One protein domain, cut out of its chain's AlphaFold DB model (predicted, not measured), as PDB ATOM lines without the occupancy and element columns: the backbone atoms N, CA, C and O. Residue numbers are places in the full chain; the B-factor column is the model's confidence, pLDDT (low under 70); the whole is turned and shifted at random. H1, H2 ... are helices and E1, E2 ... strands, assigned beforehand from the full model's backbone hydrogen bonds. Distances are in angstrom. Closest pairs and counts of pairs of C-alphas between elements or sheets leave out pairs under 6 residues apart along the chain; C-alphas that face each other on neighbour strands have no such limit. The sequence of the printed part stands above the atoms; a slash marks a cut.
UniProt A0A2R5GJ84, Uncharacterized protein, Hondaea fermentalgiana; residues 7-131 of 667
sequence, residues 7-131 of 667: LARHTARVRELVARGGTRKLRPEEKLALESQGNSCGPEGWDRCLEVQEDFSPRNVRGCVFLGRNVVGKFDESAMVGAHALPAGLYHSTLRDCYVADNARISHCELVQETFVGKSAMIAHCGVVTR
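Overview. This is residues 7 to 131 of the 667 residues of an uncharacterized protein of Hondaea fermentalgiana (UniProt A0A2R5GJ84). The chain is wound in stacked turns, a short three-sided solenoid: one wall is the sheet E2 E7 E9 E12, a second is the sheet E6 E8 E11, and the third is the row of E1, E3, residues 99 to 100 and E10. H2 lies over one end of the stack, residues 7 to 13 of H1 stick out, and the hairpin of E4 and E5 is a flap near E8 and E11. The 125 printed residues hold three named helices followed by twelve named strands; the strands within each of the three walls are parallel, and E4 and E5 are antiparallel. The class is mixed, helices and strands, and the whole is compact, with a radius of gyration of the C-alphas of 13.5 A and spans of 39 by 33 by 27 A.

Arrangement. The closest C-alphas of H1, residues 7 to 19, and E10, residues 115 to 117, are those of Val 14 and Phe 116, 7.3 A apart. H2, residues 28 to 36, and H3, residues 46 to 49, are close but not clearly touching; their closest C-alphas, of Lys 31 and Trp 46, are 7.5 A apart. Every O i to N i+4 pair is within hydrogen-bond range in H1 and H2; H3 is too short for such a pair. E1, residues 50 to 52, and E3, residues 70 to 72, are parallel, with N 51 and O 70 at 2.8 A. Residues 99 to 100 pair in parallel with 71 to 72 of E3 and with 116 to 117 of E10. E2, residues 65 to 67, is an edge strand, and its parallel neighbour is E7, residues 94 to 96, with N 67 and O 95 at 2.8 A. E7 is also the parallel neighbour of E9, residues 111 to 113, with N 96 and O 112 at 2.8 A, and E9 that of the other edge strand E12, residues 128 to 130, with N 113 and O 129 at 2.8 A. H3 only grazes this sheet. E4, residues 78 to 81, and E5, residues 84 to 87, form a hairpin, with N 79 and O 86 at 2.8 A. E5 runs on into E6, residues 89 to 91, at 90 degrees. E8, residues 105 to 107, stands between E6 and E11, residues 122 to 124, with N 91 and O 106 at 2.9 A and N 107 and O 123 at 2.9 A. E9 runs on into E10 at 96 degrees.

Along the chain. H1 begins at C-alpha 7 (-24.327, -9.557, 11.349) and is 18.2 A long; H2 is 12.5 A, E5 10.0 A and E4 9.2 A. E12 ends at C-alpha 130 (-12.973, -20.135, 23.048).

Size, cuts and confidence. The C-alphas of Ala 8 and Ser 36, the two farthest apart, are 41.5 A apart. The printed part has no cut, and its one long link is E1 to E2. Residues 21 and 81 to 82 have pLDDT under 70.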
ATOM      1  N   LEU A   7     -24.922  -9.158  10.069       94.94
ATOM      2  CA  LEU A   7     -24.327  -9.557  11.349       94.94
ATOM      3  C   LEU A   7     -25.250  -9.250  12.542       94.94
ATOM      4  O   LEU A   7     -25.405 -10.077  13.444       94.94
ATOM      5  N   ALA A   8     -25.927  -8.096  12.544       94.12
ATOM      6  CA  ALA A   8     -26.886  -7.759  13.597       94.12
ATOM      7  C   ALA A   8     -28.081  -8.726  13.629       94.12
ATOM      8  O   ALA A   8     -28.526  -9.122  14.708       94.12
ATOM      9  N   ARG A   9     -28.578  -9.167  12.463       93.00
ATOM     10  CA  ARG A   9     -29.653 -10.172  12.388       93.00
ATOM     11  C   ARG A   9     -29.190 -11.531  12.905       93.00
ATOM     12  O   ARG A   9     -29.915 -12.164  13.669       93.00
ATOM     13  N   HIS A  10     -27.987 -11.960  12.536       93.50
ATOM     14  CA  HIS A  10     -27.441 -13.245  12.966       93.50
ATOM     15  C   HIS A  10     -27.160 -13.269  14.474       93.50
ATOM     16  O   HIS A  10     -27.585 -14.188  15.170       93.50
ATOM     17  N   THR A  11     -26.543 -12.220  15.021       94.44
ATOM     18  CA  THR A  11     -26.308 -12.111  16.472       94.44
ATOM     19  C   THR A  11     -27.618 -12.018  17.259       94.44
ATOM     20  O   THR A  11     -27.748 -12.661  18.301       94.44
ATOM     21  N   ALA A  12     -28.634 -11.309  16.751       93.81
ATOM     22  CA  ALA A  12     -29.973 -11.304  17.342       93.81
ATOM     23  C   ALA A  12     -30.627 -12.698  17.329       93.81
ATOM     24  O   ALA A  12     -31.145 -13.128  18.362       93.81
ATOM     25  N   ARG A  13     -30.538 -13.432  16.209       93.19
ATOM     26  CA  ARG A  13     -31.013 -14.821  16.094       93.19
ATOM     27  C   ARG A  13     -30.335 -15.727  17.122       93.19
ATOM     28  O   ARG A  13     -31.010 -16.511  17.781       93.19
ATOM     29  N   VAL A  14     -29.018 -15.606  17.298       93.69
ATOM     30  CA  VAL A  14     -28.279 -16.394  18.298       93.69
ATOM     31  C   VAL A  14     -28.750 -16.066  19.716       93.69
ATOM     32  O   VAL A  14     -29.031 -16.989  20.477       93.69
ATOM     33  N   ARG A  15     -28.913 -14.782  20.073       92.50
ATOM     34  CA  ARG A  15     -29.456 -14.394  21.393       92.50
ATOM     35  C   ARG A  15     -30.821 -15.016  21.642       92.50
ATOM     36  O   ARG A  15     -31.076 -15.519  22.731       92.50
ATOM     37  N   GLU A  16     -31.684 -14.987  20.634       91.69
ATOM     38  CA  GLU A  16     -33.016 -15.562  20.716       91.69
ATOM     39  C   GLU A  16     -32.981 -17.085  20.893       91.69
ATOM     40  O   GLU A  16     -33.656 -17.597  21.780       91.69
ATOM     41  N   LEU A  17     -32.174 -17.807  20.113       89.12
ATOM     42  CA  LEU A  17     -32.044 -19.265  20.221       89.12
ATOM     43  C   LEU A  17     -31.453 -19.701  21.565       89.12
ATOM     44  O   LEU A  17     -31.936 -20.654  22.168       89.12
ATOM     45  N   VAL A  18     -30.445 -18.983  22.061       86.38
ATOM     46  CA  VAL A  18     -29.819 -19.274  23.357       86.38
ATOM     47  C   VAL A  18     -30.770 -18.962  24.523       86.38
ATOM     48  O   VAL A  18     -30.720 -19.648  25.548       86.38
ATOM     49  N   ALA A  19     -31.635 -17.949  24.381       85.38
ATOM     50  CA  ALA A  19     -32.599 -17.544  25.406       85.38
ATOM     51  C   ALA A  19     -33.906 -18.356  25.393       85.38
ATOM     52  O   ALA A  19     -34.509 -18.558  26.449       85.38
ATOM     53  N   ARG A  20     -34.385 -18.789  24.219       74.12
ATOM     54  CA  ARG A  20     -35.646 -19.530  24.088       74.12
ATOM     55  C   ARG A  20     -35.507 -20.933  24.685       74.12
ATOM     56  O   ARG A  20     -34.693 -21.743  24.253       74.12
ATOM     57  N   GLY A  21     -36.372 -21.231  25.654       64.25
ATOM     58  CA  GLY A  21     -36.602 -22.580  26.163       64.25
ATOM     59  C   GLY A  21     -37.452 -23.377  25.176       64.25
ATOM     60  O   GLY A  21     -38.653 -23.150  25.060       64.25
ATOM     61  N   GLY A  22     -36.808 -24.286  24.451       73.38
ATOM     62  CA  GLY A  22     -37.429 -25.302  23.589       73.38
ATOM     63  C   GLY A  22     -36.725 -26.652  23.735       73.38
ATOM     64  O   GLY A  22     -36.724 -27.471  22.823       73.38
ATOM     65  N   THR A  23     -36.053 -26.831  24.867       89.75
ATOM     66  CA  THR A  23     -35.210 -27.969  25.196       89.75
ATOM     67  C   THR A  23     -35.827 -28.739  26.357       89.75
ATOM     68  O   THR A  23     -36.608 -28.209  27.153       89.75
ATOM     69  N   ARG A  24     -35.458 -30.009  26.474       94.75
ATOM     70  CA  ARG A  24     -35.791 -30.870  27.603       94.75
ATOM     71  C   ARG A  24     -34.526 -31.449  28.218       94.75
ATOM     72  O   ARG A  24     -33.452 -31.461  27.620       94.75
ATOM     73  N   LYS A  25     -34.674 -31.979  29.428       95.88
ATOM     74  CA  LYS A  25     -33.640 -32.803  30.053       95.88
ATOM     75  C   LYS A  25     -33.541 -34.163  29.360       95.88
ATOM     76  O   LYS A  25     -34.501 -34.636  28.741       95.88
ATOM     77  N   LEU A  26     -32.389 -34.808  29.522       96.94
ATOM     78  CA  LEU A  26     -32.181 -36.188  29.095       96.94
ATOM     79  C   LEU A  26     -33.101 -37.152  29.853       96.94
ATOM     80  O   LEU A  26     -33.216 -37.092  31.083       96.94
ATOM     81  N   ARG A  27     -33.692 -38.092  29.120       96.81
ATOM     82  CA  ARG A  27     -34.429 -39.233  29.670       96.81
ATOM     83  C   ARG A  27     -33.445 -40.265  30.252       96.81
ATOM     84  O   ARG A  27     -32.284 -40.302  29.833       96.81
ATOM     85  N   PRO A  28     -33.851 -41.105  31.222       96.81
ATOM     86  CA  PRO A  28     -32.953 -42.084  31.846       96.81
ATOM     87  C   PRO A  28     -32.240 -43.010  30.848       96.81
ATOM     88  O   PRO A  28     -31.040 -43.246  30.968       96.81
ATOM     89  N   GLU A  29     -32.954 -43.485  29.830       97.38
ATOM     90  CA  GLU A  29     -32.421 -44.333  28.764       97.38
ATOM     91  C   GLU A  29     -31.389 -43.612  27.885       97.38
ATOM     92  O   GLU A  29     -30.414 -44.224  27.451       97.38
ATOM     93  N   GLU A  30     -31.551 -42.304  27.671       97.81
ATOM     94  CA  GLU A  30     -30.601 -41.491  26.909       97.81
ATOM     95  C   GLU A  30     -29.304 -41.291  27.693       97.81
ATOM     96  O   GLU A  30     -28.228 -41.385  27.109       97.81
ATOM     97  N   LYS A  31     -29.384 -41.089  29.017       97.88
ATOM     98  CA  LYS A  31     -28.200 -40.990  29.892       97.88
ATOM     99  C   LYS A  31     -27.369 -42.272  29.844       97.88
ATOM    100  O   LYS A  31     -26.174 -42.211  29.570       97.88
ATOM    101  N   LEU A  32     -28.012 -43.431  30.004       97.50
ATOM    102  CA  LEU A  32     -27.348 -44.739  29.915       97.50
ATOM    103  C   LEU A  32     -26.737 -44.982  28.524       97.50
ATOM    104  O   LEU A  32     -25.620 -45.491  28.396       97.50
ATOM    105  N   ALA A  33     -27.450 -44.598  27.461       98.06
ATOM    106  CA  ALA A  33     -26.940 -44.690  26.097       98.06
ATOM    107  C   ALA A  33     -25.722 -43.779  25.871       98.06
ATOM    108  O   ALA A  33     -24.791 -44.184  25.179       98.06
ATOM    109  N   LEU A  34     -25.699 -42.575  26.445       98.38
ATOM    110  CA  LEU A  34     -24.552 -41.668  26.363       98.38
ATOM    111  C   LEU A  34     -23.351 -42.214  27.146       98.38
ATOM    112  O   LEU A  34     -22.246 -42.248  26.606       98.38
ATOM    113  N   GLU A  35     -23.556 -42.697  28.369       98.12
ATOM    114  CA  GLU A  35     -22.496 -43.278  29.206       98.12
ATOM    115  C   GLU A  35     -21.870 -44.521  28.553       98.12
ATOM    116  O   GLU A  35     -20.648 -44.623  28.453       98.12
ATOM    117  N   SER A  36     -22.689 -45.431  28.009       98.06
ATOM    118  CA  SER A  36     -22.193 -46.618  27.286       98.06
ATOM    119  C   SER A  36     -21.425 -46.286  25.999       98.06
ATOM    120  O   SER A  36     -20.591 -47.074  25.555       98.06
ATOM    121  N   GLN A  37     -21.658 -45.104  25.422       98.25
ATOM    122  CA  GLN A  37     -20.919 -44.565  24.276       98.25
ATOM    123  C   GLN A  37     -19.648 -43.791  24.680       98.25
ATOM    124  O   GLN A  37     -19.024 -43.135  23.841       98.25
ATOM    125  N   GLY A  38     -19.255 -43.863  25.955       98.31
ATOM    126  CA  GLY A  38     -18.047 -43.236  26.487       98.31
ATOM    127  C   GLY A  38     -18.179 -41.736  26.736       98.31
ATOM    128  O   GLY A  38     -17.160 -41.057  26.840       98.31
ATOM    129  N   ASN A  39     -19.403 -41.200  26.796       98.62
ATOM    130  CA  ASN A  39     -19.615 -39.799  27.147       98.62
ATOM    131  C   ASN A  39     -19.642 -39.610  28.668       98.62
ATOM    132  O   ASN A  39     -20.068 -40.495  29.410       98.62
ATOM    133  N   SER A  40     -19.241 -38.429  29.128       98.19
ATOM    134  CA  SER A  40     -19.286 -38.042  30.540       98.19
ATOM    135  C   SER A  40     -19.719 -36.589  30.706       98.19
ATOM    136  O   SER A  40     -19.764 -35.821  29.742       98.19
ATOM    137  N   CYS A  41     -20.058 -36.205  31.934       96.94
ATOM    138  CA  CYS A  41     -20.461 -34.847  32.267       96.94
ATOM    139  C   CYS A  41     -19.724 -34.336  33.515       96.94
ATOM    140  O   CYS A  41     -19.161 -35.126  34.276       96.94
ATOM    141  N   GLY A  42     -19.710 -33.015  33.702       93.81
ATOM    142  CA  GLY A  42     -19.126 -32.355  34.871       93.81
ATOM    143  C   GLY A  42     -19.782 -32.751  36.206       93.81
ATOM    144  O   GLY A  42     -20.839 -33.390  36.227       93.81
ATOM    145  N   PRO A  43     -19.178 -32.364  37.348       93.44
ATOM    146  CA  PRO A  43     -19.667 -32.706  38.690       93.44
ATOM    147  C   PRO A  43     -21.095 -32.214  38.988       93.44
ATOM    148  O   PRO A  43     -21.751 -32.716  39.897       93.44
ATOM    149  N   GLU A  44     -21.590 -31.241  38.228       92.00
ATOM    150  CA  GLU A  44     -22.950 -30.711  38.284       92.00
ATOM    151  C   GLU A  44     -24.025 -31.675  37.734       92.00
ATOM    152  O   GLU A  44     -25.216 -31.473  37.997       92.00
ATOM    153  N   GLY A  45     -23.612 -32.743  37.041       95.94
ATOM    154  CA  GLY A  45     -24.453 -33.844  36.571       95.94
ATOM    155  C   GLY A  45     -25.209 -33.568  35.266       95.94
ATOM    156  O   GLY A  45     -25.425 -32.424  34.868       95.94
ATOM    157  N   TRP A  46     -25.671 -34.640  34.611       96.81
ATOM    158  CA  TRP A  46     -26.319 -34.604  33.289       96.81
ATOM    159  C   TRP A  46     -27.426 -33.553  33.153       96.81
ATOM    160  O   TRP A  46     -27.482 -32.846  32.155       96.81
ATOM    161  N   ASP A  47     -28.274 -33.423  34.174       94.06
ATOM    162  CA  ASP A  47     -29.411 -32.495  34.194       94.06
ATOM    163  C   ASP A  47     -29.022 -31.015  34.105       94.06
ATOM    164  O   ASP A  47     -29.870 -30.191  33.762       94.06
ATOM    165  N   ARG A  48     -27.787 -30.673  34.488       93.25
ATOM    166  CA  ARG A  48     -27.222 -29.324  34.367       93.25
ATOM    167  C   ARG A  48     -26.291 -29.212  33.165       93.25
ATOM    168  O   ARG A  48     -26.216 -28.142  32.571       93.25
ATOM    169  N   CYS A  49     -25.607 -30.304  32.824       96.56
ATOM    170  CA  CYS A  49     -24.603 -30.317  31.770       96.56
ATOM    171  C   CYS A  49     -25.178 -30.316  30.352       96.56
ATOM    172  O   CYS A  49     -24.546 -29.780  29.442       96.56
ATOM    173  N   LEU A  50     -26.322 -30.978  30.141       96.94
ATOM    174  CA  LEU A  50     -26.823 -31.271  28.801       96.94
ATOM    175  C   LEU A  50     -28.354 -31.207  28.717       96.94
ATOM    176  O   LEU A  50     -29.076 -32.014  29.306       96.94
ATOM    177  N   GLU A  51     -28.831 -30.259  27.919       96.00
ATOM    178  CA  GLU A  51     -30.211 -30.118  27.469       96.00
ATOM    179  C   GLU A  51     -30.313 -30.484  25.984       96.00
ATOM    180  O   GLU A  51     -29.399 -30.220  25.200       96.00
ATOM    181  N   VAL A  52     -31.432 -31.079  25.578       96.56
ATOM    182  CA  VAL A  52     -31.609 -31.610  24.220       96.56
ATOM    183  C   VAL A  52     -32.953 -31.208  23.609       96.56
ATOM    184  O   VAL A  52     -33.911 -30.944  24.335       96.56
ATOM    185  N   GLN A  53     -33.039 -31.153  22.276       93.06
ATOM    186  CA  GLN A  53     -34.313 -31.021  21.543       93.06
ATOM    187  C   GLN A  53     -35.248 -32.218  21.814       93.06
ATOM    188  O   GLN A  53     -34.797 -33.291  22.221       93.06
ATOM    189  N   GLU A  54     -36.555 -32.064  21.566       91.25
ATOM    190  CA  GLU A  54     -37.544 -33.114  21.864       91.25
ATOM    191  C   GLU A  54     -37.225 -34.438  21.144       91.25
ATOM    192  O   GLU A  54     -37.178 -35.492  21.788       91.25
ATOM    193  N   ASP A  55     -36.886 -34.353  19.854       91.50
ATOM    194  CA  ASP A  55     -36.590 -35.483  18.959       91.50
ATOM    195  C   ASP A  55     -35.118 -35.948  19.013       91.50
ATOM    196  O   ASP A  55     -34.634 -36.633  18.111       91.50
ATOM    197  N   PHE A  56     -34.369 -35.560  20.049       95.50
ATOM    198  CA  PHE A  56     -32.967 -35.946  20.199       95.50
ATOM    199  C   PHE A  56     -32.764 -37.469  20.242       95.50
ATOM    200  O   PHE A  56     -33.530 -38.214  20.852       95.50
ATOM    201  N   SER A  57     -31.658 -37.916  19.640       95.44
ATOM    202  CA  SER A  57     -31.207 -39.305  19.646       95.44
ATOM    203  C   SER A  57     -29.725 -39.380  20.031       95.44
ATOM    204  O   SER A  57     -28.888 -38.768  19.364       95.44
ATOM    205  N   PRO A  58     -29.341 -40.184  21.041       96.50
ATOM    206  CA  PRO A  58     -27.958 -40.256  21.511       96.50
ATOM    207  C   PRO A  58     -27.025 -41.050  20.579       96.50
ATOM    208  O   PRO A  58     -25.853 -41.209  20.899       96.50
ATOM    209  N   ARG A  59     -27.505 -41.591  19.446       96.06
ATOM    210  CA  ARG A  59     -26.749 -42.525  18.573       96.06
ATOM    211  C   ARG A  59     -25.456 -41.947  17.990       96.06
ATOM    212  O   ARG A  59     -24.518 -42.700  17.703       96.06
ATOM    213  N   ASN A  60     -25.451 -40.634  17.772       96.75
ATOM    214  CA  ASN A  60     -24.380 -39.875  17.129       96.75
ATOM    215  C   ASN A  60     -23.635 -38.972  18.129       96.75
ATOM    216  O   ASN A  60     -23.110 -37.928  17.757       96.75
ATOM    217  N   VAL A  61     -23.584 -39.375  19.403       98.25
ATOM    218  CA  VAL A  61     -22.850 -38.669  20.460       98.25
ATOM    219  C   VAL A  61     -21.919 -39.662  21.151       98.25
ATOM    220  O   VAL A  61     -22.388 -40.559  21.851       98.25
ATOM    221  N   ARG A  62     -20.604 -39.556  20.929       98.50
ATOM    222  CA  ARG A  62     -19.619 -40.563  21.377       98.50
ATOM    223  C   ARG A  62     -18.355 -39.937  21.938       98.50
ATOM    224  O   ARG A  62     -17.788 -39.032  21.329       98.50
ATOM    225  N   GLY A  63     -17.866 -40.480  23.051       98.50
ATOM    226  CA  GLY A  63     -16.581 -40.091  23.632       98.50
ATOM    227  C   GLY A  63     -16.458 -38.606  23.991       98.50
ATOM    228  O   GLY A  63     -15.352 -38.077  23.930       98.50
ATOM    229  N   CYS A  64     -17.564 -37.913  24.272       98.75
ATOM    230  CA  CYS A  64     -17.567 -36.483  24.575       98.75
ATOM    231  C   CYS A  64     -17.601 -36.200  26.082       98.75
ATOM    232  O   CYS A  64     -18.128 -36.986  26.872       98.75
ATOM    233  N   VAL A  65     -17.082 -35.038  26.469       98.75
ATOM    234  CA  VAL A  65     -17.157 -34.517  27.839       98.75
ATOM    235  C   VAL A  65     -17.982 -33.235  27.828       98.75
ATOM    236  O   VAL A  65     -17.636 -32.292  27.120       98.75
ATOM    237  N   PHE A  66     -19.060 -33.192  28.608       98.62
ATOM    238  CA  PHE A  66     -19.946 -32.027  28.712       98.62
ATOM    239  C   PHE A  66     -19.727 -31.289  30.032       98.62
ATOM    240  O   PHE A  66     -19.953 -31.852  31.104       98.62
ATOM    241  N   LEU A  67     -19.312 -30.027  29.956       98.00
ATOM    242  CA  LEU A  67     -19.073 -29.142  31.096       98.00
ATOM    243  C   LEU A  67     -19.991 -27.919  31.013       98.00
ATOM    244  O   LEU A  67     -20.211 -27.389  29.925       98.00
ATOM    245  N   GLY A  68     -20.497 -27.427  32.142       95.62
ATOM    246  CA  GLY A  68     -21.406 -26.277  32.121       95.62
ATOM    247  C   GLY A  68     -22.665 -26.552  31.291       95.62
ATOM    248  O   GLY A  68     -22.995 -27.700  31.018       95.62
ATOM    249  N   ARG A  69     -23.398 -25.518  30.874       94.94
ATOM    250  CA  ARG A  69     -24.703 -25.712  30.220       94.94
ATOM    251  C   ARG A  69     -24.557 -25.902  28.711       94.94
ATOM    252  O   ARG A  69     -24.362 -24.926  27.993       94.94
ATOM    253  N   ASN A  70     -24.748 -27.125  28.220       97.19
ATOM    254  CA  ASN A  70     -24.749 -27.420  26.785       97.19
ATOM    255  C   ASN A  70     -26.163 -27.693  26.265       97.19
ATOM    256  O   ASN A  70     -26.944 -28.388  26.915       97.19
ATOM    257  N   VAL A  71     -26.476 -27.179  25.078       96.69
ATOM    258  CA  VAL A  71     -27.726 -27.439  24.353       96.69
ATOM    259  C   VAL A  71     -27.403 -28.160  23.054       96.69
ATOM    260  O   VAL A  71     -26.530 -27.712  22.314       96.69
ATOM    261  N   VAL A  72     -28.100 -29.261  22.769       96.75
ATOM    262  CA  VAL A  72     -27.836 -30.099  21.593       96.75
ATOM    263  C   VAL A  72     -29.109 -30.378  20.787       96.75
ATOM    264  O   VAL A  72     -30.138 -30.792  21.326       96.75
ATOM    265  N   GLY A  73     -29.020 -30.133  19.479       95.06
ATOM    266  CA  GLY A  73     -30.051 -30.411  18.486       95.06
ATOM    267  C   GLY A  73     -30.163 -31.888  18.102       95.06
ATOM    268  O   GLY A  73     -29.640 -32.768  18.784       95.06
ATOM    269  N   LYS A  74     -30.846 -32.176  16.992       94.38
ATOM    270  CA  LYS A  74     -30.928 -33.540  16.428       94.38
ATOM    271  C   LYS A  74     -29.844 -33.801  15.379       94.38
ATOM    272  O   LYS A  74     -29.361 -32.865  14.747       94.38
ATOM    273  N   PHE A  75     -29.479 -35.067  15.170       95.12
ATOM    274  CA  PHE A  75     -28.364 -35.479  14.301       95.12
ATOM    275  C   PHE A  75     -28.766 -36.622  13.363       95.12
ATOM    276  O   PHE A  75     -28.273 -37.749  13.492       95.12
ATOM    277  N   ASP A  76     -29.665 -36.324  12.430       91.62
ATOM    278  CA  ASP A  76     -30.272 -37.323  11.537       91.62
ATOM    279  C   ASP A  76     -29.697 -37.283  10.110       91.62
ATOM    280  O   ASP A  76     -29.966 -38.174   9.304       91.62
ATOM    281  N   GLU A  77     -28.889 -36.266   9.795       91.94
ATOM    282  CA  GLU A  77     -28.282 -36.059   8.477       91.94
ATOM    283  C   GLU A  77     -26.744 -36.160   8.519       91.94
ATOM    284  O   GLU A  77     -26.132 -36.612   9.491       91.94
ATOM    285  N   SER A  78     -26.100 -35.767   7.419       85.56
ATOM    286  CA  SER A  78     -24.649 -35.633   7.316       85.56
ATOM    287  C   SER A  78     -24.246 -34.162   7.275       85.56
ATOM    288  O   SER A  78     -24.932 -33.350   6.659       85.56
ATOM    289  N   ALA A  79     -23.108 -33.842   7.883       78.81
ATOM    290  CA  ALA A  79     -22.420 -32.569   7.717       78.81
ATOM    291  C   ALA A  79     -21.311 -32.722   6.664       78.81
ATOM    292  O   ALA A  79     -20.660 -33.770   6.573       78.81
ATOM    293  N   MET A  80     -21.081 -31.677   5.871       75.62
ATOM    294  CA  MET A  80     -20.012 -31.673   4.872       75.62
ATOM    295  C   MET A  80     -18.670 -31.335   5.522       75.62
ATOM    296  O   MET A  80     -18.525 -30.314   6.190       75.62
ATOM    297  N   VAL A  81     -17.676 -32.193   5.303       68.62
ATOM    298  CA  VAL A  81     -16.293 -32.043   5.766       68.62
ATOM    299  C   VAL A  81     -15.387 -32.052   4.539       68.62
ATOM    300  O   VAL A  81     -15.094 -33.107   3.968       68.62
ATOM    301  N   GLY A  82     -14.994 -30.867   4.073       66.94
ATOM    302  CA  GLY A  82     -14.383 -30.720   2.751       66.94
ATOM    303  C   GLY A  82     -15.332 -31.231   1.659       66.94
ATOM    304  O   GLY A  82     -16.464 -30.770   1.551       66.94
ATOM    305  N   ALA A  83     -14.888 -32.212   0.870       72.75
ATOM    306  CA  ALA A  83     -15.704 -32.857  -0.165       72.75
ATOM    307  C   ALA A  83     -16.460 -34.114   0.323       72.75
ATOM    308  O   ALA A  83     -17.077 -34.810  -0.483       72.75
ATOM    309  N   HIS A  84     -16.400 -34.442   1.617       79.62
ATOM    310  CA  HIS A  84     -16.943 -35.687   2.162       79.62
ATOM    311  C   HIS A  84     -18.152 -35.436   3.064       79.62
ATOM    312  O   HIS A  84     -18.105 -34.588   3.948       79.62
ATOM    313  N   ALA A  85     -19.216 -36.219   2.888       86.75
ATOM    314  CA  ALA A  85     -20.345 -36.240   3.811       86.75
ATOM    315  C   ALA A  85     -20.026 -37.181   4.980       86.75
ATOM    316  O   ALA A  85     -19.839 -38.383   4.779       86.75
ATOM    317  N   LEU A  86     -19.955 -36.640   6.198       88.75
ATOM    318  CA  LEU A  86     -19.802 -37.425   7.424       88.75
ATOM    319  C   LEU A  86     -21.061 -37.290   8.286       88.75
ATOM    320  O   LEU A  86     -21.691 -36.236   8.255       88.75
ATOM    321  N   PRO A  87     -21.417 -38.302   9.099       94.00
ATOM    322  CA  PRO A  87     -22.565 -38.199   9.995       94.00
ATOM    323  C   PRO A  87     -22.492 -36.940  10.867       94.00
ATOM    324  O   PRO A  87     -21.436 -36.631  11.432       94.00
ATOM    325  N   ALA A  88     -23.601 -36.209  10.974       96.81
ATOM    326  CA  ALA A  88     -23.730 -35.150  11.966       96.81
ATOM    327  C   ALA A  88     -23.638 -35.736  13.381       96.81
ATOM    328  O   ALA A  88     -23.962 -36.906  13.590       96.81
ATOM    329  N   GLY A  89     -23.198 -34.932  14.349       97.81
ATOM    330  CA  GLY A  89     -23.076 -35.370  15.737       97.81
ATOM    331  C   GLY A  89     -21.828 -34.889  16.462       97.81
ATOM    332  O   GLY A  89     -21.039 -34.088  15.956       97.81
ATOM    333  N   LEU A  90     -21.655 -35.407  17.674       98.56
ATOM    334  CA  LEU A  90     -20.595 -35.027  18.601       98.56
ATOM    335  C   LEU A  90     -19.660 -36.214  18.824       98.56
ATOM    336  O   LEU A  90     -20.100 -37.292  19.231       98.56
ATOM    337  N   TYR A  91     -18.369 -36.032  18.560       98.31
ATOM    338  CA  TYR A  91     -17.401 -37.126  18.584       98.31
ATOM    339  C   TYR A  91     -16.095 -36.702  19.251       98.31
ATOM    340  O   TYR A  91     -15.446 -35.765  18.794       98.31
ATOM    341  N   HIS A  92     -15.658 -37.413  20.289       98.56
ATOM    342  CA  HIS A  92     -14.318 -37.263  20.876       98.56
ATOM    343  C   HIS A  92     -13.937 -35.804  21.173       98.56
ATOM    344  O   HIS A  92     -12.889 -35.336  20.731       98.56
ATOM    345  N   SER A  93     -14.835 -35.056  21.819       98.75
ATOM    346  CA  SER A  93     -14.649 -33.621  22.053       98.75
ATOM    347  C   SER A  93     -15.082 -33.197  23.451       98.75
ATOM    348  O   SER A  93     -16.023 -33.761  24.012       98.75
ATOM    349  N   THR A  94     -14.434 -32.166  23.992       98.81
ATOM    350  CA  THR A  94     -14.892 -31.489  25.214       98.81
ATOM    351  C   THR A  94     -15.712 -30.266  24.836       98.81
ATOM    352  O   THR A  94     -15.234 -29.406  24.097       98.81
ATOM    353  N   LEU A  95     -16.935 -30.173  25.351       98.75
ATOM    354  CA  LEU A  95     -17.822 -29.033  25.152       98.75
ATOM    355  C   LEU A  95     -18.054 -28.333  26.486       98.75
ATOM    356  O   LEU A  95     -18.326 -28.988  27.498       98.75
ATOM    357  N   ARG A  96     -17.970 -27.004  26.479       97.81
ATOM    358  CA  ARG A  96     -18.278 -26.168  27.630       97.81
ATOM    359  C   ARG A  96     -19.180 -25.009  27.258       97.81
ATOM    360  O   ARG A  96     -18.777 -24.143  26.491       97.81
ATOM    361  N   ASP A  97     -20.346 -24.932  27.888       95.88
ATOM    362  CA  ASP A  97     -21.268 -23.812  27.689       95.88
ATOM    363  C   ASP A  97     -21.561 -23.587  26.184       95.88
ATOM    364  O   ASP A  97     -21.404 -22.484  25.668       95.88
ATOM    365  N   CYS A  98     -21.896 -24.661  25.451       97.44
ATOM    366  CA  CYS A  98     -22.121 -24.651  23.999       97.44
ATOM    367  C   CYS A  98     -23.607 -24.714  23.609       97.44
ATOM    368  O   CYS A  98     -24.412 -25.368  24.269       97.44
ATOM    369  N   TYR A  99     -23.959 -24.122  22.465       97.25
ATOM    370  CA  TYR A  99     -25.234 -24.367  21.783       97.25
ATOM    371  C   TYR A  99     -24.940 -25.009  20.431       97.25
ATOM    372  O   TYR A  99     -24.297 -24.390  19.587       97.25
ATOM    373  N   VAL A 100     -25.408 -26.234  20.214       97.62
ATOM    374  CA  VAL A 100     -25.184 -27.001  18.986       97.62
ATOM    375  C   VAL A 100     -26.525 -27.257  18.313       97.62
ATOM    376  O   VAL A 100     -27.351 -27.997  18.841       97.62
ATOM    377  N   ALA A 101     -26.751 -26.630  17.163       95.88
ATOM    378  CA  ALA A 101     -27.987 -26.758  16.404       95.88
ATOM    379  C   ALA A 101     -28.070 -28.088  15.630       95.88
ATOM    380  O   ALA A 101     -27.156 -28.917  15.636       95.88
ATOM    381  N   ASP A 102     -29.202 -28.285  14.959       95.25
ATOM    382  CA  ASP A 102     -29.500 -29.499  14.207       95.25
ATOM    383  C   ASP A 102     -28.451 -29.800  13.134       95.25
ATOM    384  O   ASP A 102     -27.987 -28.925  12.405       95.25
ATOM    385  N   ASN A 103     -28.119 -31.080  13.012       95.88
ATOM    386  CA  ASN A 103     -27.213 -31.639  12.016       95.88
ATOM    387  C   ASN A 103     -25.804 -31.022  12.005       95.88
ATOM    388  O   ASN A 103     -25.028 -31.276  11.087       95.88
ATOM    389  N   ALA A 104     -25.440 -30.261  13.038       97.25
ATOM    390  CA  ALA A 104     -24.079 -29.799  13.236       97.25
ATOM    391  C   ALA A 104     -23.134 -30.964  13.566       97.25
ATOM    392  O   ALA A 104     -23.542 -32.022  14.060       97.25
ATOM    393  N   ARG A 105     -21.840 -30.752  13.327       97.75
ATOM    394  CA  ARG A 105     -20.789 -31.713  13.654       97.75
ATOM    395  C   ARG A 105     -19.694 -31.065  14.489       97.75
ATOM    396  O   ARG A 105     -19.051 -30.125  14.039       97.75
ATOM    397  N   ILE A 106     -19.419 -31.632  15.661       98.38
ATOM    398  CA  ILE A 106     -18.221 -31.312  16.445       98.38
ATOM    399  C   ILE A 106     -17.416 -32.593  16.612       98.38
ATOM    400  O   ILE A 106     -17.932 -33.580  17.140       98.38
ATOM    401  N   SER A 107     -16.173 -32.622  16.130       97.62
ATOM    402  CA  SER A 107     -15.365 -33.842  16.218       97.62
ATOM    403  C   SER A 107     -13.885 -33.616  16.482       97.62
ATOM    404  O   SER A 107     -13.266 -32.798  15.810       97.62
ATOM    405  N   HIS A 108     -13.304 -34.413  17.382       97.75
ATOM    406  CA  HIS A 108     -11.877 -34.386  17.722       97.75
ATOM    407  C   HIS A 108     -11.391 -32.987  18.118       97.75
ATOM    408  O   HIS A 108     -10.409 -32.494  17.565       97.75
ATOM    409  N   CYS A 109     -12.117 -32.325  19.020       98.50
ATOM    410  CA  CYS A 109     -11.747 -31.008  19.528       98.50
ATOM    411  C   CYS A 109     -11.324 -31.090  20.996       98.50
ATOM    412  O   CYS A 109     -12.066 -31.641  21.811       98.50
ATOM    413  N   GLU A 110     -10.165 -30.529  21.349       98.44
ATOM    414  CA  GLU A 110      -9.689 -30.554  22.741       98.44
ATOM    415  C   GLU A 110     -10.641 -29.772  23.655       98.44
ATOM    416  O   GLU A 110     -11.038 -30.288  24.702       98.44
ATOM    417  N   LEU A 111     -11.073 -28.582  23.223       98.50
ATOM    418  CA  LEU A 111     -12.101 -27.786  23.889       98.50
ATOM    419  C   LEU A 111     -12.871 -26.905  22.898       98.50
ATOM    420  O   LEU A 111     -12.287 -26.083  22.194       98.50
ATOM    421  N   VAL A 112     -14.198 -27.006  22.921       98.75
ATOM    422  CA  VAL A 112     -15.110 -26.013  22.341       98.75
ATOM    423  C   VAL A 112     -15.860 -25.356  23.491       98.75
ATOM    424  O   VAL A 112     -16.543 -26.035  24.252       98.75
ATOM    425  N   GLN A 113     -15.697 -24.047  23.646       96.94
ATOM    426  CA  GLN A 113     -16.182 -23.284  24.788       96.94
ATOM    427  C   GLN A 113     -16.978 -22.061  24.330       96.94
ATOM    428  O   GLN A 113     -16.540 -21.362  23.416       96.94
ATOM    429  N   GLU A 114     -18.101 -21.762  24.995       95.75
ATOM    430  CA  GLU A 114     -18.871 -20.515  24.814       95.75
ATOM    431  C   GLU A 114     -19.136 -20.235  23.321       95.75
ATOM    432  O   GLU A 114     -18.845 -19.161  22.790       95.75
ATOM    433  N   THR A 115     -19.606 -21.262  22.608       97.81
ATOM    434  CA  THR A 115     -19.699 -21.273  21.141       97.81
ATOM    435  C   THR A 115     -21.080 -21.731  20.688       97.81
ATOM    436  O   THR A 115     -21.584 -22.766  21.134       97.81
ATOM    437  N   PHE A 116     -21.684 -20.941  19.802       97.88
ATOM    438  CA  PHE A 116     -22.871 -21.297  19.039       97.88
ATOM    439  C   PHE A 116     -22.435 -21.959  17.730       97.88
ATOM    440  O   PHE A 116     -21.675 -21.370  16.962       97.88
ATOM    441  N   VAL A 117     -22.936 -23.165  17.476       98.25
ATOM    442  CA  VAL A 117     -22.697 -23.939  16.256       98.25
ATOM    443  C   VAL A 117     -24.027 -24.098  15.529       98.25
ATOM    444  O   VAL A 117     -24.946 -24.739  16.039       98.25
ATOM    445  N   GLY A 118     -24.133 -23.456  14.368       96.81
ATOM    446  CA  GLY A 118     -25.330 -23.366  13.542       96.81
ATOM    447  C   GLY A 118     -25.713 -24.677  12.868       96.81
ATOM    448  O   GLY A 118     -25.030 -25.699  12.980       96.81
ATOM    449  N   LYS A 119     -26.846 -24.657  12.168       95.19
ATOM    450  CA  LYS A 119     -27.390 -25.835  11.495       95.19
ATOM    451  C   LYS A 119     -26.406 -26.329  10.438       95.19
ATOM    452  O   LYS A 119     -25.920 -25.542   9.627       95.19
ATOM    453  N   SER A 120     -26.127 -27.630  10.435       95.50
ATOM    454  CA  SER A 120     -25.191 -28.254   9.485       95.50
ATOM    455  C   SER A 120     -23.773 -27.656   9.493       95.50
ATOM    456  O   SER A 120     -22.995 -27.905   8.573       95.50
ATOM    457  N   ALA A 121     -23.426 -26.873  10.518       96.88
ATOM    458  CA  ALA A 121     -22.098 -26.304  10.682       96.88
ATOM    459  C   ALA A 121     -21.119 -27.342  11.243       96.88
ATOM    460  O   ALA A 121     -21.521 -28.337  11.856       96.88
ATOM    461  N   MET A 122     -19.823 -27.105  11.065       96.56
ATOM    462  CA  MET A 122     -18.783 -28.033  11.493       96.56
ATOM    463  C   MET A 122     -17.674 -27.350  12.288       96.56
ATOM    464  O   MET A 122     -17.111 -26.353  11.847       96.56
ATOM    465  N   ILE A 123     -17.282 -27.979  13.399       98.00
ATOM    466  CA  ILE A 123     -16.009 -27.742  14.085       98.00
ATOM    467  C   ILE A 123     -15.257 -29.075  14.188       98.00
ATOM    468  O   ILE A 123     -15.741 -30.015  14.820       98.00
ATOM    469  N   ALA A 124     -14.093 -29.212  13.552       96.44
ATOM    470  CA  ALA A 124     -13.371 -30.486  13.531       96.44
ATOM    471  C   ALA A 124     -11.858 -30.345  13.712       96.44
ATOM    472  O   ALA A 124     -11.249 -29.431  13.172       96.44
ATOM    473  N   HIS A 125     -11.228 -31.286  14.417       96.44
ATOM    474  CA  HIS A 125      -9.765 -31.347  14.572       96.44
ATOM    475  C   HIS A 125      -9.158 -30.036  15.100       96.44
ATOM    476  O   HIS A 125      -8.073 -29.634  14.683       96.44
ATOM    477  N   CYS A 126      -9.886 -29.336  15.970       98.00
ATOM    478  CA  CYS A 126      -9.437 -28.072  16.538       98.00
ATOM    479  C   CYS A 126      -8.811 -28.293  17.919       98.00
ATOM    480  O   CYS A 126      -9.243 -29.168  18.666       98.00
ATOM    481  N   GLY A 127      -7.815 -27.486  18.276       98.38
ATOM    482  CA  GLY A 127      -7.321 -27.442  19.652       98.38
ATOM    483  C   GLY A 127      -8.372 -26.783  20.539       98.38
ATOM    484  O   GLY A 127      -9.253 -27.441  21.094       98.38
ATOM    485  N   VAL A 128      -8.331 -25.454  20.606       98.06
ATOM    486  CA  VAL A 128      -9.247 -24.673  21.443       98.06
ATOM    487  C   VAL A 128     -10.064 -23.695  20.603       98.06
ATOM    488  O   VAL A 128      -9.508 -22.874  19.876       98.06
ATOM    489  N   VAL A 129     -11.389 -23.748  20.753       98.38
ATOM    490  CA  VAL A 129     -12.331 -22.718  20.291       98.38
ATOM    491  C   VAL A 129     -12.939 -22.066  21.526       98.38
ATOM    492  O   VAL A 129     -13.617 -22.737  22.301       98.38
ATOM    493  N   THR A 130     -12.654 -20.787  21.767       95.75
ATOM    494  CA  THR A 130     -12.973 -20.135  23.048       95.75
ATOM    495  C   THR A 130     -13.210 -18.637  22.903       95.75
ATOM    496  O   THR A 130     -13.191 -18.102  21.807       95.75
ATOM    497  N   ARG A 131     -13.466 -17.928  23.996       90.38
ATOM    498  CA  ARG A 131     -13.440 -16.464  24.028       90.38
ATOM    499  C   ARG A 131     -12.310 -15.993  24.919       90.38
ATOM    500  O   ARG A 131     -12.094 -16.565  25.994       90.38
TER     501      ARG A 131